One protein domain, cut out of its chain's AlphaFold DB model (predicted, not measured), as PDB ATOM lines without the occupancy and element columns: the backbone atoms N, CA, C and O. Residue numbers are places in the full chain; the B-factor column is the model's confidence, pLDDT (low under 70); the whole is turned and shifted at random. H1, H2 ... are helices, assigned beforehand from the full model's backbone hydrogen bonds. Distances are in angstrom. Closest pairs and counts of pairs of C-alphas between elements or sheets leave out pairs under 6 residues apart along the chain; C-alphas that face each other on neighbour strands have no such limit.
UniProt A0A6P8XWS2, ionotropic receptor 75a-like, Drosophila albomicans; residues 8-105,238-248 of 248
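What this domain is: This is residues 8 to 105 and 238 to 248 of the 248 residues of the protein "ionotropic receptor 75a-like" of Drosophila albomicans (UniProt A0A6P8XWS2). The domain has little regular structure: loops gather round short H3, long H2 and short H1 stand crosswise beside them, H4 sits at the edge, and residues 99 to 105 stick out as a tail. The printed part has 109 residues, with four named helices, H1 to H4 in chain order, holding 41, and no named strand: all helix. It is only just compact, close to loose, with a radius of gyration of the C-alphas of 15.4 A and spans of 52 by 36 by 25 A.

How they stand to each other: Start at H1, residues 8 to 15: it touches H2, residues 24 to 40, at residues 26 to 31 alone, about perpendicular at 88 degrees. Their closest C-alphas, those of Leu 14 and Arg 27, are 4.7 A apart. H3, residues 60 to 66, and H4, residues 239 to 247, are apart from each other and from H1 and H2. In these four helices every O i to N i+4 pair is within hydrogen-bond range.

Where its parts are: Find C-alpha 8 at (-14.562, -6.619, -21.220), where H1 begins its 10.6 A. H2 runs 24.1 A, H3 10.3 A, and H4 12.2 A to C-alpha 247 at (-0.895, 4.050, 7.456).

The domain as a whole: Residues 106 to 237 are cut out, with 25.9 A between C-alphas 105 and 238. H2 to H3 is a long link. Look for pLDDT under 70 at residues 92 to 95, 104 to 105, 243 and 246 to 248.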
ATOM      1  N   GLU A   8     -14.463  -5.224 -20.788       88.88
ATOM      2  CA  GLU A   8     -14.562  -6.619 -21.220       88.88
ATOM      3  C   GLU A   8     -13.251  -7.385 -20.996       88.88
ATOM      4  O   GLU A   8     -13.265  -8.473 -20.422       88.88
ATOM      5  N   GLN A   9     -12.110  -6.770 -21.320       89.62
ATOM      6  CA  GLN A   9     -10.793  -7.372 -21.096       89.62
ATOM      7  C   GLN A   9     -10.463  -7.477 -19.605       89.62
ATOM      8  O   GLN A   9      -9.855  -8.454 -19.172       89.62
ATOM      9  N   ILE A  10     -10.875  -6.489 -18.802       89.31
ATOM     10  CA  ILE A  10     -10.704  -6.532 -17.345       89.31
ATOM     11  C   ILE A  10     -11.512  -7.694 -16.761       89.31
ATOM     12  O   ILE A  10     -10.987  -8.468 -15.963       89.31
ATOM     13  N   LYS A  11     -12.774  -7.853 -17.170       90.19
ATOM     14  CA  LYS A  11     -13.628  -8.959 -16.715       90.19
ATOM     15  C   LYS A  11     -13.061 -10.316 -17.116       90.19
ATOM     16  O   LYS A  11     -13.026 -11.215 -16.279       90.19
ATOM     17  N   GLU A  12     -12.581 -10.444 -18.351       90.94
ATOM     18  CA  GLU A  12     -11.934 -11.662 -18.840       90.94
ATOM     19  C   GLU A  12     -10.684 -11.990 -18.011       90.94
ATOM     20  O   GLU A  12     -10.570 -13.097 -17.478       90.94
ATOM     21  N   PHE A  13      -9.810 -11.004 -17.781       90.50
ATOM     22  CA  PHE A  13      -8.640 -11.140 -16.912       90.50
ATOM     23  C   PHE A  13      -9.018 -11.560 -15.487       90.50
ATOM     24  O   PHE A  13      -8.364 -12.422 -14.907       90.50
ATOM     25  N   LEU A  14     -10.079 -10.989 -14.913       89.88
ATOM     26  CA  LEU A  14     -10.515 -11.332 -13.559       89.88
ATOM     27  C   LEU A  14     -11.126 -12.738 -13.466       89.88
ATOM     28  O   LEU A  14     -11.028 -13.382 -12.421       89.88
ATOM     29  N   SER A  15     -11.727 -13.232 -14.550       90.56
ATOM     30  CA  SER A  15     -12.237 -14.606 -14.649       90.56
ATOM     31  C   SER A  15     -11.179 -15.646 -15.025       90.56
ATOM     32  O   SER A  15     -11.402 -16.833 -14.795       90.56
ATOM     33  N   SER A  16     -10.040 -15.237 -15.590       90.19
ATOM     34  CA  SER A  16      -9.046 -16.188 -16.087       90.19
ATOM     35  C   SER A  16      -8.350 -16.944 -14.951       90.19
ATOM     36  O   SER A  16      -8.223 -16.457 -13.823       90.19
ATOM     37  N   LEU A  17      -7.880 -18.153 -15.264       86.50
ATOM     38  CA  LEU A  17      -7.020 -18.955 -14.384       86.50
ATOM     39  C   LEU A  17      -5.533 -18.809 -14.738       86.50
ATOM     40  O   LEU A  17      -4.680 -19.423 -14.100       86.50
ATOM     41  N   ASP A  18      -5.216 -17.976 -15.726       87.75
ATOM     42  CA  ASP A  18      -3.849 -17.695 -16.142       87.75
ATOM     43  C   ASP A  18      -3.229 -16.608 -15.260       87.75
ATOM     44  O   ASP A  18      -3.864 -15.597 -14.942       87.75
ATOM     45  N   ASP A  19      -1.963 -16.808 -14.880       85.19
ATOM     46  CA  ASP A  19      -1.195 -15.891 -14.028       85.19
ATOM     47  C   ASP A  19      -1.923 -15.501 -12.721       85.19
ATOM     48  O   ASP A  19      -2.015 -14.324 -12.369       85.19
ATOM     49  N   ILE A  20      -2.416 -16.488 -11.963       82.25
ATOM     50  CA  ILE A  20      -3.200 -16.295 -10.717       82.25
ATOM     51  C   ILE A  20      -2.491 -15.396  -9.685       82.25
ATOM     52  O   ILE A  20      -3.140 -14.727  -8.880       82.25
ATOM     53  N   TYR A  21      -1.156 -15.352  -9.712       80.81
ATOM     54  CA  TYR A  21      -0.345 -14.502  -8.837       80.81
ATOM     55  C   TYR A  21      -0.505 -12.996  -9.125       80.81
ATOM     56  O   TYR A  21      -0.131 -12.179  -8.289       80.81
ATOM     57  N   LYS A  22      -1.070 -12.604 -10.275       84.19
ATOM     58  CA  LYS A  22      -1.358 -11.203 -10.615       84.19
ATOM     59  C   LYS A  22      -2.744 -10.805 -10.109       84.19
ATOM     60  O   LYS A  22      -3.747 -11.381 -10.526       84.19
ATOM     61  N   ASP A  23      -2.801  -9.768  -9.273       82.31
ATOM     62  CA  ASP A  23      -4.044  -9.166  -8.764       82.31
ATOM     63  C   ASP A  23      -4.990 -10.178  -8.077       82.31
ATOM     64  O   ASP A  23      -6.216 -10.099  -8.193       82.31
ATOM     65  N   SER A  24      -4.425 -11.129  -7.321       84.62
ATOM     66  CA  SER A  24      -5.161 -12.265  -6.744       84.62
ATOM     67  C   SER A  24      -6.375 -11.850  -5.900       84.62
ATOM     68  O   SER A  24      -7.416 -12.498  -5.967       84.62
ATOM     69  N   TYR A  25      -6.288 -10.749  -5.145       82.81
ATOM     70  CA  TYR A  25      -7.407 -10.252  -4.331       82.81
ATOM     71  C   TYR A  25      -8.560  -9.687  -5.167       82.81
ATOM     72  O   TYR A  25      -9.721  -9.878  -4.806       82.81
ATOM     73  N   ALA A  26      -8.258  -9.005  -6.275       86.12
ATOM     74  CA  ALA A  26      -9.284  -8.483  -7.172       86.12
ATOM     75  C   ALA A  26      -9.991  -9.627  -7.911       86.12
ATOM     76  O   ALA A  26     -11.220  -9.631  -7.995       86.12
ATOM     77  N   ARG A  27      -9.228 -10.632  -8.362       89.19
ATOM     78  CA  ARG A  27      -9.756 -11.856  -8.987       89.19
ATOM     79  C   ARG A  27     -10.668 -12.624  -8.042       89.19
ATOM     80  O   ARG A  27     -11.811 -12.902  -8.391       89.19
ATOM     81  N   LEU A  28     -10.193 -12.893  -6.824       87.94
ATOM     82  CA  LEU A  28     -10.976 -13.570  -5.793       87.94
ATOM     83  C   LEU A  28     -12.280 -12.816  -5.511       87.94
ATOM     84  O   LEU A  28     -13.349 -13.423  -5.478       87.94
ATOM     85  N   GLY A  29     -12.192 -11.494  -5.343       88.44
ATOM     86  CA  GLY A  29     -13.347 -10.633  -5.126       88.44
ATOM     87  C   GLY A  29     -14.373 -10.731  -6.252       88.44
ATOM     88  O   GLY A  29     -15.545 -10.998  -5.994       88.44
ATOM     89  N   TYR A  30     -13.932 -10.581  -7.500       90.44
ATOM     90  CA  TYR A  30     -14.794 -10.646  -8.679       90.44
ATOM     91  C   TYR A  30     -15.464 -12.016  -8.843       90.44
ATOM     92  O   TYR A  30     -16.690 -12.088  -8.924       90.44
ATOM     93  N   GLN A  31     -14.687 -13.103  -8.810       90.62
ATOM     94  CA  GLN A  31     -15.201 -14.466  -8.980       90.62
ATOM     95  C   GLN A  31     -16.193 -14.845  -7.873       90.62
ATOM     96  O   GLN A  31     -17.242 -15.423  -8.146       90.62
ATOM     97  N   THR A  32     -15.922 -14.453  -6.624       89.19
ATOM     98  CA  THR A  32     -16.843 -14.711  -5.504       89.19
ATOM     99  C   THR A  32     -18.171 -13.969  -5.685       89.19
ATOM    100  O   THR A  32     -19.236 -14.527  -5.424       89.19
ATOM    101  N   HIS A  33     -18.137 -12.727  -6.176       89.50
ATOM    102  CA  HIS A  33     -19.355 -11.943  -6.400       89.50
ATOM    103  C   HIS A  33     -20.153 -12.406  -7.619       89.50
ATOM    104  O   HIS A  33     -21.371 -12.251  -7.622       89.50
ATOM    105  N   GLN A  34     -19.515 -13.023  -8.618       89.56
ATOM    106  CA  GLN A  34     -20.243 -13.715  -9.686       89.56
ATOM    107  C   GLN A  34     -21.072 -14.877  -9.127       89.56
ATOM    108  O   GLN A  34     -22.249 -14.987  -9.443       89.56
ATOM    109  N   VAL A  35     -20.515 -15.673  -8.210       90.19
ATOM    110  CA  VAL A  35     -21.280 -16.744  -7.549       90.19
ATOM    111  C   VAL A  35     -22.442 -16.173  -6.728       90.19
ATOM    112  O   VAL A  35     -23.546 -16.711  -6.765       90.19
ATOM    113  N   PHE A  36     -22.235 -15.059  -6.017       88.19
ATOM    114  CA  PHE A  36     -23.332 -14.389  -5.310       88.19
ATOM    115  C   PHE A  36     -24.397 -13.830  -6.250       88.19
ATOM    116  O   PHE A  36     -25.572 -13.852  -5.892       88.19
ATOM    117  N   LYS A  37     -24.010 -13.366  -7.443       89.88
ATOM    118  CA  LYS A  37     -24.945 -12.929  -8.486       89.88
ATOM    119  C   LYS A  37     -25.924 -14.038  -8.829       89.88
ATOM    120  O   LYS A  37     -27.130 -13.816  -8.785       89.88
ATOM    121  N   ASP A  38     -25.380 -15.213  -9.119       90.50
ATOM    122  CA  ASP A  38     -26.152 -16.371  -9.557       90.50
ATOM    123  C   ASP A  38     -27.014 -16.926  -8.415       90.50
ATOM    124  O   ASP A  38     -28.128 -17.392  -8.642       90.50
ATOM    125  N   LEU A  39     -26.526 -16.848  -7.174       92.62
ATOM    126  CA  LEU A  39     -27.228 -17.363  -5.997       92.62
ATOM    127  C   LEU A  39     -28.362 -16.443  -5.517       92.62
ATOM    128  O   LEU A  39     -29.368 -16.933  -5.008       92.62
ATOM    129  N   LEU A  40     -28.196 -15.125  -5.649       90.00
ATOM    130  CA  LEU A  40     -29.159 -14.118  -5.185       90.00
ATOM    131  C   LEU A  40     -30.100 -13.613  -6.287       90.00
ATOM    132  O   LEU A  40     -30.981 -12.812  -5.987       90.00
ATOM    133  N   ASP A  41     -29.903 -14.044  -7.536       91.19
ATOM    134  CA  ASP A  41     -30.669 -13.612  -8.716       91.19
ATOM    135  C   ASP A  41     -30.759 -12.075  -8.842       91.19
ATOM    136  O   ASP A  41     -31.811 -11.478  -9.072       91.19
ATOM    137  N   CYS A  42     -29.622 -11.406  -8.622       87.38
ATOM    138  CA  CYS A  42     -29.501  -9.947  -8.628       87.38
ATOM    139  C   CYS A  42     -28.640  -9.455  -9.802       87.38
ATOM    140  O   CYS A  42     -27.750 -10.151 -10.290       87.38
ATOM    141  N   ASN A  43     -28.841  -8.205 -10.229       87.94
ATOM    142  CA  ASN A  43     -27.972  -7.568 -11.221       87.94
ATOM    143  C   ASN A  43     -26.829  -6.805 -10.540       87.94
ATOM    144  O   ASN A  43     -27.070  -5.819  -9.853       87.94
ATOM    145  N   PHE A  44     -25.586  -7.224 -10.790       87.12
ATOM    146  CA  PHE A  44     -24.387  -6.481 -10.391       87.12
ATOM    147  C   PHE A  44     -23.809  -5.677 -11.557       87.12
ATOM    148  O   PHE A  44     -23.582  -6.218 -12.644       87.12
ATOM    149  N   SER A  45     -23.510  -4.404 -11.296       88.62
ATOM    150  CA  SER A  45     -22.608  -3.573 -12.092       88.62
ATOM    151  C   SER A  45     -21.274  -3.448 -11.356       88.62
ATOM    152  O   SER A  45     -21.234  -3.264 -10.142       88.62
ATOM    153  N   PHE A  46     -20.163  -3.594 -12.079       88.44
ATOM    154  CA  PHE A  46     -18.826  -3.528 -11.491       88.44
ATOM    155  C   PHE A  46     -18.173  -2.194 -11.835       88.44
ATOM    156  O   PHE A  46     -18.136  -1.798 -12.997       88.44
ATOM    157  N   THR A  47     -17.627  -1.521 -10.827       88.38
ATOM    158  CA  THR A  47     -16.807  -0.320 -10.988       88.38
ATOM    159  C   THR A  47     -15.375  -0.640 -10.571       88.38
ATOM    160  O   THR A  47     -15.117  -1.137  -9.474       88.38
ATOM    161  N   PHE A  48     -14.421  -0.397 -11.470       88.38
ATOM    162  CA  PHE A  48     -13.012  -0.712 -11.240       88.38
ATOM    163  C   PHE A  48     -12.252   0.527 -10.766       88.38
ATOM    164  O   PHE A  48     -12.399   1.616 -11.322       88.38
ATOM    165  N   ARG A  49     -11.429   0.357  -9.726       85.62
ATOM    166  CA  ARG A  49     -10.565   1.396  -9.154       85.62
ATOM    167  C   ARG A  49      -9.138   0.886  -9.032       85.62
ATOM    168  O   ARG A  49      -8.917  -0.292  -8.769       85.62
ATOM    169  N   ASP A  50      -8.185   1.796  -9.187       83.44
ATOM    170  CA  ASP A  50      -6.746   1.536  -9.084       83.44
ATOM    171  C   ASP A  50      -6.242   1.501  -7.632       83.44
ATOM    172  O   ASP A  50      -5.129   1.052  -7.372       83.44
ATOM    173  N   ARG A  51      -7.050   1.973  -6.676       79.94
ATOM    174  CA  ARG A  51      -6.669   2.126  -5.269       79.94
ATOM    175  C   ARG A  51      -7.838   1.900  -4.313       79.94
ATOM    176  O   ARG A  51      -8.999   2.154  -4.640       79.94
ATOM    177  N   TRP A  52      -7.525   1.471  -3.091       80.38
ATOM    178  CA  TRP A  52      -8.524   1.323  -2.025       80.38
ATOM    179  C   TRP A  52      -8.941   2.667  -1.436       80.38
ATOM    180  O   TRP A  52     -10.116   2.874  -1.148       80.38
ATOM    181  N   THR A  53      -7.982   3.573  -1.261       80.62
ATOM    182  CA  THR A  53      -8.185   4.889  -0.657       80.62
ATOM    183  C   THR A  53      -6.996   5.797  -0.974       80.62
ATOM    184  O   THR A  53      -5.903   5.294  -1.233       80.62
ATOM    185  N   ASP A  54      -7.214   7.109  -0.951       77.50
ATOM    186  CA  ASP A  54      -6.157   8.127  -1.008       77.50
ATOM    187  C   ASP A  54      -5.723   8.595   0.393       77.50
ATOM    188  O   ASP A  54      -4.625   9.119   0.562       77.50
ATOM    189  N   SER A  55      -6.584   8.423   1.402       77.38
ATOM    190  CA  SER A  55      -6.323   8.770   2.806       77.38
ATOM    191  C   SER A  55      -6.883   7.686   3.739       77.38
ATOM    192  O   SER A  55      -6.891   6.514   3.390       77.38
ATOM    193  N   GLU A  56      -7.357   8.008   4.945       74.25
ATOM    194  CA  GLU A  56      -8.073   7.009   5.745       74.25
ATOM    195  C   GLU A  56      -9.493   6.747   5.206       74.25
ATOM    196  O   GLU A  56      -9.938   5.593   5.183       74.25
ATOM    197  N   LEU A  57     -10.188   7.804   4.768       77.94
ATOM    198  CA  LEU A  57     -11.623   7.790   4.443       77.94
ATOM    199  C   LEU A  57     -11.962   8.417   3.082       77.94
ATOM    200  O   LEU A  57     -13.121   8.398   2.685       77.94
ATOM    201  N   THR A  58     -10.999   8.999   2.366       80.81
ATOM    202  CA  THR A  58     -11.272   9.676   1.087       80.81
ATOM    203  C   THR A  58     -10.692   8.915  -0.096       80.81
ATOM    204  O   THR A  58      -9.669   8.236   0.020       80.81
ATOM    205  N   GLY A  59     -11.355   9.048  -1.246       83.56
ATOM    206  CA  GLY A  59     -10.890   8.506  -2.520       83.56
ATOM    207  C   GLY A  59     -10.955   6.983  -2.632       83.56
ATOM    208  O   GLY A  59     -11.230   6.269  -1.664       83.56
ATOM    209  N   GLY A  60     -10.708   6.489  -3.845       85.75
ATOM    210  CA  GLY A  60     -10.749   5.064  -4.175       85.75
ATOM    211  C   GLY A  60     -12.072   4.372  -3.825       85.75
ATOM    212  O   GLY A  60     -13.128   4.995  -3.723       85.75
ATOM    213  N   LEU A  61     -11.979   3.061  -3.610       85.94
ATOM    214  CA  LEU A  61     -13.096   2.192  -3.224       85.94
ATOM    215  C   LEU A  61     -13.828   2.668  -1.955       85.94
ATOM    216  O   LEU A  61     -15.053   2.606  -1.876       85.94
ATOM    217  N   ILE A  62     -13.079   3.130  -0.950       86.31
ATOM    218  CA  ILE A  62     -13.636   3.543   0.345       86.31
ATOM    219  C   ILE A  62     -14.424   4.846   0.215       86.31
ATOM    220  O   ILE A  62     -15.516   4.959   0.772       86.31
ATOM    221  N   GLY A  63     -13.899   5.809  -0.545       88.06
ATOM    222  CA  GLY A  63     -14.594   7.062  -0.821       88.06
ATOM    223  C   GLY A  63     -15.886   6.849  -1.609       88.06
ATOM    224  O   GLY A  63     -16.895   7.471  -1.291       88.06
ATOM    225  N   ASP A  64     -15.877   5.940  -2.587       88.19
ATOM    226  CA  ASP A  64     -17.072   5.582  -3.360       88.19
ATOM    227  C   ASP A  64     -18.180   4.996  -2.469       88.19
ATOM    228  O   ASP A  64     -19.340   5.409  -2.551       88.19
ATOM    229  N   LEU A  65     -17.816   4.105  -1.543       87.69
ATOM    230  CA  LEU A  65     -18.774   3.540  -0.594       87.69
ATOM    231  C   LEU A  65     -19.349   4.609   0.353       87.69
ATOM    232  O   LEU A  65     -20.552   4.639   0.595       87.69
ATOM    233  N   ILE A  66     -18.508   5.508   0.877       88.25
ATOM    234  CA  ILE A  66     -18.941   6.577   1.798       88.25
ATOM    235  C   ILE A  66     -19.856   7.587   1.095       88.25
ATOM    236  O   ILE A  66     -20.820   8.064   1.696       88.25
ATOM    237  N   ASN A  67     -19.579   7.891  -0.173       88.81
ATOM    238  CA  ASN A  67     -20.399   8.789  -0.986       88.81
ATOM    239  C   ASN A  67     -21.703   8.137  -1.478       88.81
ATOM    240  O   ASN A  67     -22.533   8.831  -2.064       88.81
ATOM    241  N   GLY A  68     -21.888   6.830  -1.261       87.50
ATOM    242  CA  GLY A  68     -23.051   6.083  -1.732       87.50
ATOM    243  C   GLY A  68     -23.082   5.886  -3.250       87.50
ATOM    244  O   GLY A  68     -24.161   5.740  -3.816       87.50
ATOM    245  N   SER A  69     -21.926   5.919  -3.926       87.94
ATOM    246  CA  SER A  69     -21.843   5.633  -5.368       87.94
ATOM    247  C   SER A  69     -21.814   4.132  -5.675       87.94
ATOM    248  O   SER A  69     -22.052   3.737  -6.815       87.94
ATOM    249  N   VAL A  70     -21.521   3.302  -4.670       89.31
ATOM    250  CA  VAL A  70     -21.450   1.839  -4.755       89.31
ATOM    251  C   VAL A  70     -22.141   1.234  -3.530       89.31
ATOM    252  O   VAL A  70     -21.984   1.752  -2.428       89.31
ATOM    253  N   ASP A  71     -22.864   0.125  -3.709       87.62
ATOM    254  CA  ASP A  71     -23.596  -0.547  -2.622       87.62
ATOM    255  C   ASP A  71     -22.725  -1.520  -1.807       87.62
ATOM    256  O   ASP A  71     -22.926  -1.702  -0.605       87.62
ATOM    257  N   MET A  72     -21.753  -2.174  -2.455       85.75
ATOM    258  CA  MET A  72     -20.903  -3.197  -1.843       85.75
ATOM    259  C   MET A  72     -19.496  -3.216  -2.447       85.75
ATOM    260  O   MET A  72     -19.300  -3.028  -3.644       85.75
ATOM    261  N   THR A  73     -18.502  -3.511  -1.612       86.06
ATOM    262  CA  THR A  73     -17.106  -3.684  -2.025       86.06
ATOM    263  C   THR A  73     -16.785  -5.147  -2.311       86.06
ATOM    264  O   THR A  73     -17.007  -5.999  -1.450       86.06
ATOM    265  N   THR A  74     -16.182  -5.430  -3.467       83.88
ATOM    266  CA  THR A  74     -15.824  -6.806  -3.846       83.88
ATOM    267  C   THR A  74     -14.418  -7.227  -3.433       83.88
ATOM    268  O   THR A  74     -14.159  -8.416  -3.265       83.88
ATOM    269  N   THR A  75     -13.505  -6.274  -3.250       81.69
ATOM    270  CA  THR A  75     -12.105  -6.536  -2.901       81.69
ATOM    271  C   THR A  75     -11.873  -6.402  -1.398       81.69
ATOM    272  O   THR A  75     -12.564  -5.656  -0.703       81.69
ATOM    273  N   ALA A  76     -10.895  -7.146  -0.875       76.50
ATOM    274  CA  ALA A  76     -10.473  -6.992   0.511       76.50
ATOM    275  C   ALA A  76      -9.861  -5.599   0.725       76.50
ATOM    276  O   ALA A  76      -9.166  -5.096  -0.150       76.50
ATOM    277  N   PHE A  77     -10.081  -5.002   1.896       79.44
ATOM    278  CA  PHE A  77      -9.458  -3.745   2.310       79.44
ATOM    279  C   PHE A  77      -9.081  -3.814   3.794       79.44
ATOM    280  O   PHE A  77      -9.607  -4.633   4.551       79.44
ATOM    281  N   LEU A  78      -8.160  -2.950   4.228       78.56
ATOM    282  CA  LEU A  78      -7.743  -2.896   5.628       78.56
ATOM    283  C   LEU A  78      -8.869  -2.327   6.508       78.56
ATOM    284  O   LEU A  78      -9.294  -1.183   6.324       78.56
ATOM    285  N   TYR A  79      -9.336  -3.108   7.479       78.19
ATOM    286  CA  TYR A  79     -10.376  -2.686   8.416       78.19
ATOM    287  C   TYR A  79      -9.751  -1.944   9.610       78.19
ATOM    288  O   TYR A  79      -9.191  -2.568  10.509       78.19
ATOM    289  N   THR A  80      -9.812  -0.607   9.605       79.06
ATOM    290  CA  THR A  80      -9.309   0.259  10.689       79.06
ATOM    291  C   THR A  80     -10.442   0.742  11.599       79.06
ATOM    292  O   THR A  80     -11.612   0.749  11.209       79.06
ATOM    293  N   LEU A  81     -10.102   1.196  12.812       80.62
ATOM    294  CA  LEU A  81     -11.072   1.732  13.775       80.62
ATOM    295  C   LEU A  81     -11.875   2.911  13.199       80.62
ATOM    296  O   LEU A  81     -13.094   2.933  13.348       80.62
ATOM    297  N   GLY A  82     -11.242   3.833  12.466       80.50
ATOM    298  CA  GLY A  82     -11.937   4.965  11.837       80.50
ATOM    299  C   GLY A  82     -12.978   4.548  10.789       80.50
ATOM    300  O   GLY A  82     -14.000   5.213  10.623       80.50
ATOM    301  N   ARG A  83     -12.785   3.391  10.143       81.00
ATOM    302  CA  ARG A  83     -13.705   2.836   9.135       81.00
ATOM    303  C   ARG A  83     -14.884   2.092   9.758       81.00
ATOM    304  O   ARG A  83     -15.951   2.040   9.160       81.00
ATOM    305  N   THR A  84     -14.768   1.580  10.980       82.56
ATOM    306  CA  THR A  84     -15.844   0.788  11.620       82.56
ATOM    307  C   THR A  84     -17.213   1.482  11.649       82.56
ATOM    308  O   THR A  84     -18.242   0.817  11.589       82.56
ATOM    309  N   LYS A  85     -17.241   2.821  11.685       82.88
ATOM    310  CA  LYS A  85     -18.473   3.625  11.679       82.88
ATOM    311  C   LYS A  85     -19.225   3.597  10.342       82.88
ATOM    312  O   LYS A  85     -20.445   3.747  10.335       82.88
ATOM    313  N   TYR A  86     -18.512   3.430   9.232       81.06
ATOM    314  CA  TYR A  86     -19.066   3.492   7.875       81.06
ATOM    315  C   TYR A  86     -19.290   2.105   7.270       81.06
ATOM    316  O   TYR A  86     -20.111   1.943   6.374       81.06
ATOM    317  N   PHE A  87     -18.591   1.095   7.785       80.81
ATOM    318  CA  PHE A  87     -18.583  -0.249   7.228       80.81
ATOM    319  C   PHE A  87     -19.263  -1.239   8.172       80.81
ATOM    320  O   PHE A  87     -18.829  -1.428   9.310       80.81
ATOM    321  N   ARG A  88     -20.282  -1.940   7.668       81.19
ATOM    322  CA  ARG A  88     -20.868  -3.108   8.337       81.19
ATOM    323  C   ARG A  88     -20.333  -4.383   7.685       81.19
ATOM    324  O   ARG A  88     -20.814  -4.741   6.612       81.19
ATOM    325  N   PRO A  89     -19.338  -5.062   8.282       76.25
ATOM    326  CA  PRO A  89     -18.873  -6.332   7.745       76.25
ATOM    327  C   PRO A  89     -20.002  -7.363   7.849       76.25
ATOM    328  O   PRO A  89     -20.540  -7.588   8.930       76.25
ATOM    329  N   LEU A  90     -20.371  -7.968   6.718       76.00
ATOM    330  CA  LEU A  90     -21.405  -9.005   6.668       76.00
ATOM    331  C   LEU A  90     -20.902 -10.294   7.322       76.00
ATOM    332  O   LEU A  90     -21.556 -10.834   8.209       76.00
ATOM    333  N   THR A  91     -19.712 -10.755   6.932       72.06
ATOM    334  CA  THR A  91     -19.060 -11.936   7.508       72.06
ATOM    335  C   THR A  91     -17.543 -11.859   7.329       72.06
ATOM    336  O   THR A  91     -17.049 -11.239   6.390       72.06
ATOM    337  N   TRP A  92     -16.784 -12.503   8.217       67.75
ATOM    338  CA  TRP A  92     -15.326 -12.565   8.120       67.75
ATOM    339  C   TRP A  92     -14.894 -13.784   7.296       67.75
ATOM    340  O   TRP A  92     -15.008 -14.914   7.761       67.75
ATOM    341  N   HIS A  93     -14.392 -13.565   6.079       67.56
ATOM    342  CA  HIS A  93     -14.058 -14.659   5.153       67.56
ATOM    343  C   HIS A  93     -12.582 -15.085   5.199       67.56
ATOM    344  O   HIS A  93     -12.268 -16.234   4.902       67.56
ATOM    345  N   SER A  94     -11.662 -14.174   5.545       68.06
ATOM    346  CA  SER A  94     -10.218 -14.441   5.511       68.06
ATOM    347  C   SER A  94      -9.448 -13.579   6.511       68.06
ATOM    348  O   SER A  94      -9.748 -12.401   6.694       68.06
ATOM    349  N   SER A  95      -8.452 -14.166   7.180       68.69
ATOM    350  CA  SER A  95      -7.525 -13.443   8.060       68.69
ATOM    351  C   SER A  95      -6.319 -12.976   7.254       68.69
ATOM    352  O   SER A  95      -5.542 -13.799   6.775       68.69
ATOM    353  N   PHE A  96      -6.095 -11.666   7.190       71.50
ATOM    354  CA  PHE A  96      -4.842 -11.116   6.676       71.50
ATOM    355  C   PHE A  96      -3.753 -11.216   7.753       71.50
ATOM    356  O   PHE A  96      -3.987 -10.867   8.912       71.50
ATOM    357  N   ARG A  97      -2.569 -11.722   7.398       71.38
ATOM    358  CA  ARG A  97      -1.385 -11.728   8.267       71.38
ATOM    359  C   ARG A  97      -0.174 -11.303   7.450       71.38
ATOM    360  O   ARG A  97       0.068 -11.873   6.392       71.38
ATOM    361  N   SER A  98       0.588 -10.339   7.962       74.44
ATOM    362  CA  SER A  98       1.900 -10.015   7.405       74.44
ATOM    363  C   SER A  98       2.888 -11.111   7.800       74.44
ATOM    364  O   SER A  98       2.991 -11.462   8.979       74.44
ATOM    365  N   VAL A  99       3.566 -11.696   6.815       78.12
ATOM    366  CA  VAL A  99       4.546 -12.764   7.021       78.12
ATOM    367  C   VAL A  99       5.792 -12.429   6.219       78.12
ATOM    368  O   VAL A  99       5.713 -12.155   5.025       78.12
ATOM    369  N   CYS A 100       6.951 -12.492   6.866       80.38
ATOM    370  CA  CYS A 100       8.228 -12.397   6.179       80.38
ATOM    371  C   CYS A 100       8.627 -13.782   5.663       80.38
ATOM    372  O   CYS A 100       8.683 -14.747   6.428       80.38
ATOM    373  N   MET A 101       8.928 -13.875   4.373       81.62
ATOM    374  CA  MET A 101       9.482 -15.082   3.768       81.62
ATOM    375  C   MET A 101      10.963 -14.859   3.500       81.62
ATOM    376  O   MET A 101      11.354 -13.827   2.965       81.62
ATOM    377  N   PHE A 102      11.795 -15.833   3.851       80.38
ATOM    378  CA  PHE A 102      13.213 -15.811   3.524       80.38
ATOM    379  C   PHE A 102      13.634 -17.186   3.023       80.38
ATOM    380  O   PHE A 102      13.118 -18.221   3.457       80.38
ATOM    381  N   ARG A 103      14.577 -17.213   2.082       71.69
ATOM    382  CA  ARG A 103      15.150 -18.477   1.630       71.69
ATOM    383  C   ARG A 103      16.150 -18.930   2.679       71.69
ATOM    384  O   ARG A 103      17.028 -18.151   3.043       71.69
ATOM    385  N   ASN A 104      16.049 -20.183   3.126       67.50
ATOM    386  CA  ASN A 104      17.083 -20.750   3.982       67.50
ATOM    387  C   ASN A 104      18.425 -20.557   3.255       67.50
ATOM    388  O   ASN A 104      18.530 -21.034   2.112       67.50
ATOM    389  N   PRO A 105      19.404 -19.822   3.824       60.78
ATOM    390  CA  PRO A 105      20.720 -19.765   3.219       60.78
ATOM    391  C   PRO A 105      21.135 -21.215   3.025       60.78
ATOM    392  O   PRO A 105      21.026 -22.022   3.950       60.78
ATOM    393  N   THR A 238       2.868  -3.983  -3.959       76.31
ATOM    394  CA  THR A 238       1.419  -4.111  -4.106       76.31
ATOM    395  C   THR A 238       0.701  -2.961  -3.404       76.31
ATOM    396  O   THR A 238       1.170  -2.430  -2.394       76.31
ATOM    397  N   ILE A 239      -0.471  -2.579  -3.924       71.62
ATOM    398  CA  ILE A 239      -1.269  -1.448  -3.411       71.62
ATOM    399  C   ILE A 239      -1.553  -1.605  -1.910       71.62
ATOM    400  O   ILE A 239      -1.435  -0.650  -1.147       71.62
ATOM    401  N   TYR A 240      -1.869  -2.826  -1.474       70.75
ATOM    402  CA  TYR A 240      -2.156  -3.118  -0.074       70.75
ATOM    403  C   TYR A 240      -0.933  -2.949   0.828       70.75
ATOM    404  O   TYR A 240      -1.064  -2.434   1.934       70.75
ATOM    405  N   THR A 241       0.253  -3.343   0.359       74.31
ATOM    406  CA  THR A 241       1.485  -3.237   1.145       74.31
ATOM    407  C   THR A 241       1.899  -1.786   1.309       74.31
ATOM    408  O   THR A 241       2.277  -1.380   2.403       74.31
ATOM    409  N   LYS A 242       1.741  -0.983   0.252       72.25
ATOM    410  CA  LYS A 242       1.975   0.459   0.313       72.25
ATOM    411  C   LYS A 242       1.083   1.125   1.366       72.25
ATOM    412  O   LYS A 242       1.600   1.779   2.260       72.25
ATOM    413  N   VAL A 243      -0.230   0.875   1.324       69.75
ATOM    414  CA  VAL A 243      -1.169   1.425   2.320       69.75
ATOM    415  C   VAL A 243      -0.859   0.910   3.729       69.75
ATOM    416  O   VAL A 243      -0.954   1.666   4.688       69.75
ATOM    417  N   TYR A 244      -0.474  -0.359   3.874       70.75
ATOM    418  CA  TYR A 244      -0.134  -0.935   5.176       70.75
ATOM    419  C   TYR A 244       1.112  -0.292   5.803       70.75
ATOM    420  O   TYR A 244       1.127  -0.082   7.008       70.75
ATOM    421  N   VAL A 245       2.129   0.035   5.000       73.06
ATOM    422  CA  VAL A 245       3.362   0.698   5.463       73.06
ATOM    423  C   VAL A 245       3.168   2.206   5.666       73.06
ATOM    424  O   VAL A 245       3.809   2.784   6.533       73.06
ATOM    425  N   GLU A 246       2.316   2.857   4.872       67.12
ATOM    426  CA  GLU A 246       2.066   4.303   4.981       67.12
ATOM    427  C   GLU A 246       1.107   4.670   6.124       67.12
ATOM    428  O   GLU A 246       1.213   5.762   6.680       67.12
ATOM    429  N   VAL A 247       0.154   3.790   6.451       59.34
ATOM    430  CA  VAL A 247      -0.895   4.050   7.456       59.34
ATOM    431  C   VAL A 247      -0.616   3.362   8.800       59.34
ATOM    432  O   VAL A 247      -1.154   3.804   9.815       59.34
ATOM    433  N   GLY A 248       0.164   2.275   8.813       50.34
ATOM    434  CA  GLY A 248       0.523   1.516  10.021       50.34
ATOM    435  C   GLY A 248       1.722   2.093  10.756       50.34
ATOM    436  O   GLY A 248       1.673   2.090  12.006       50.34
TER     437      GLY A 248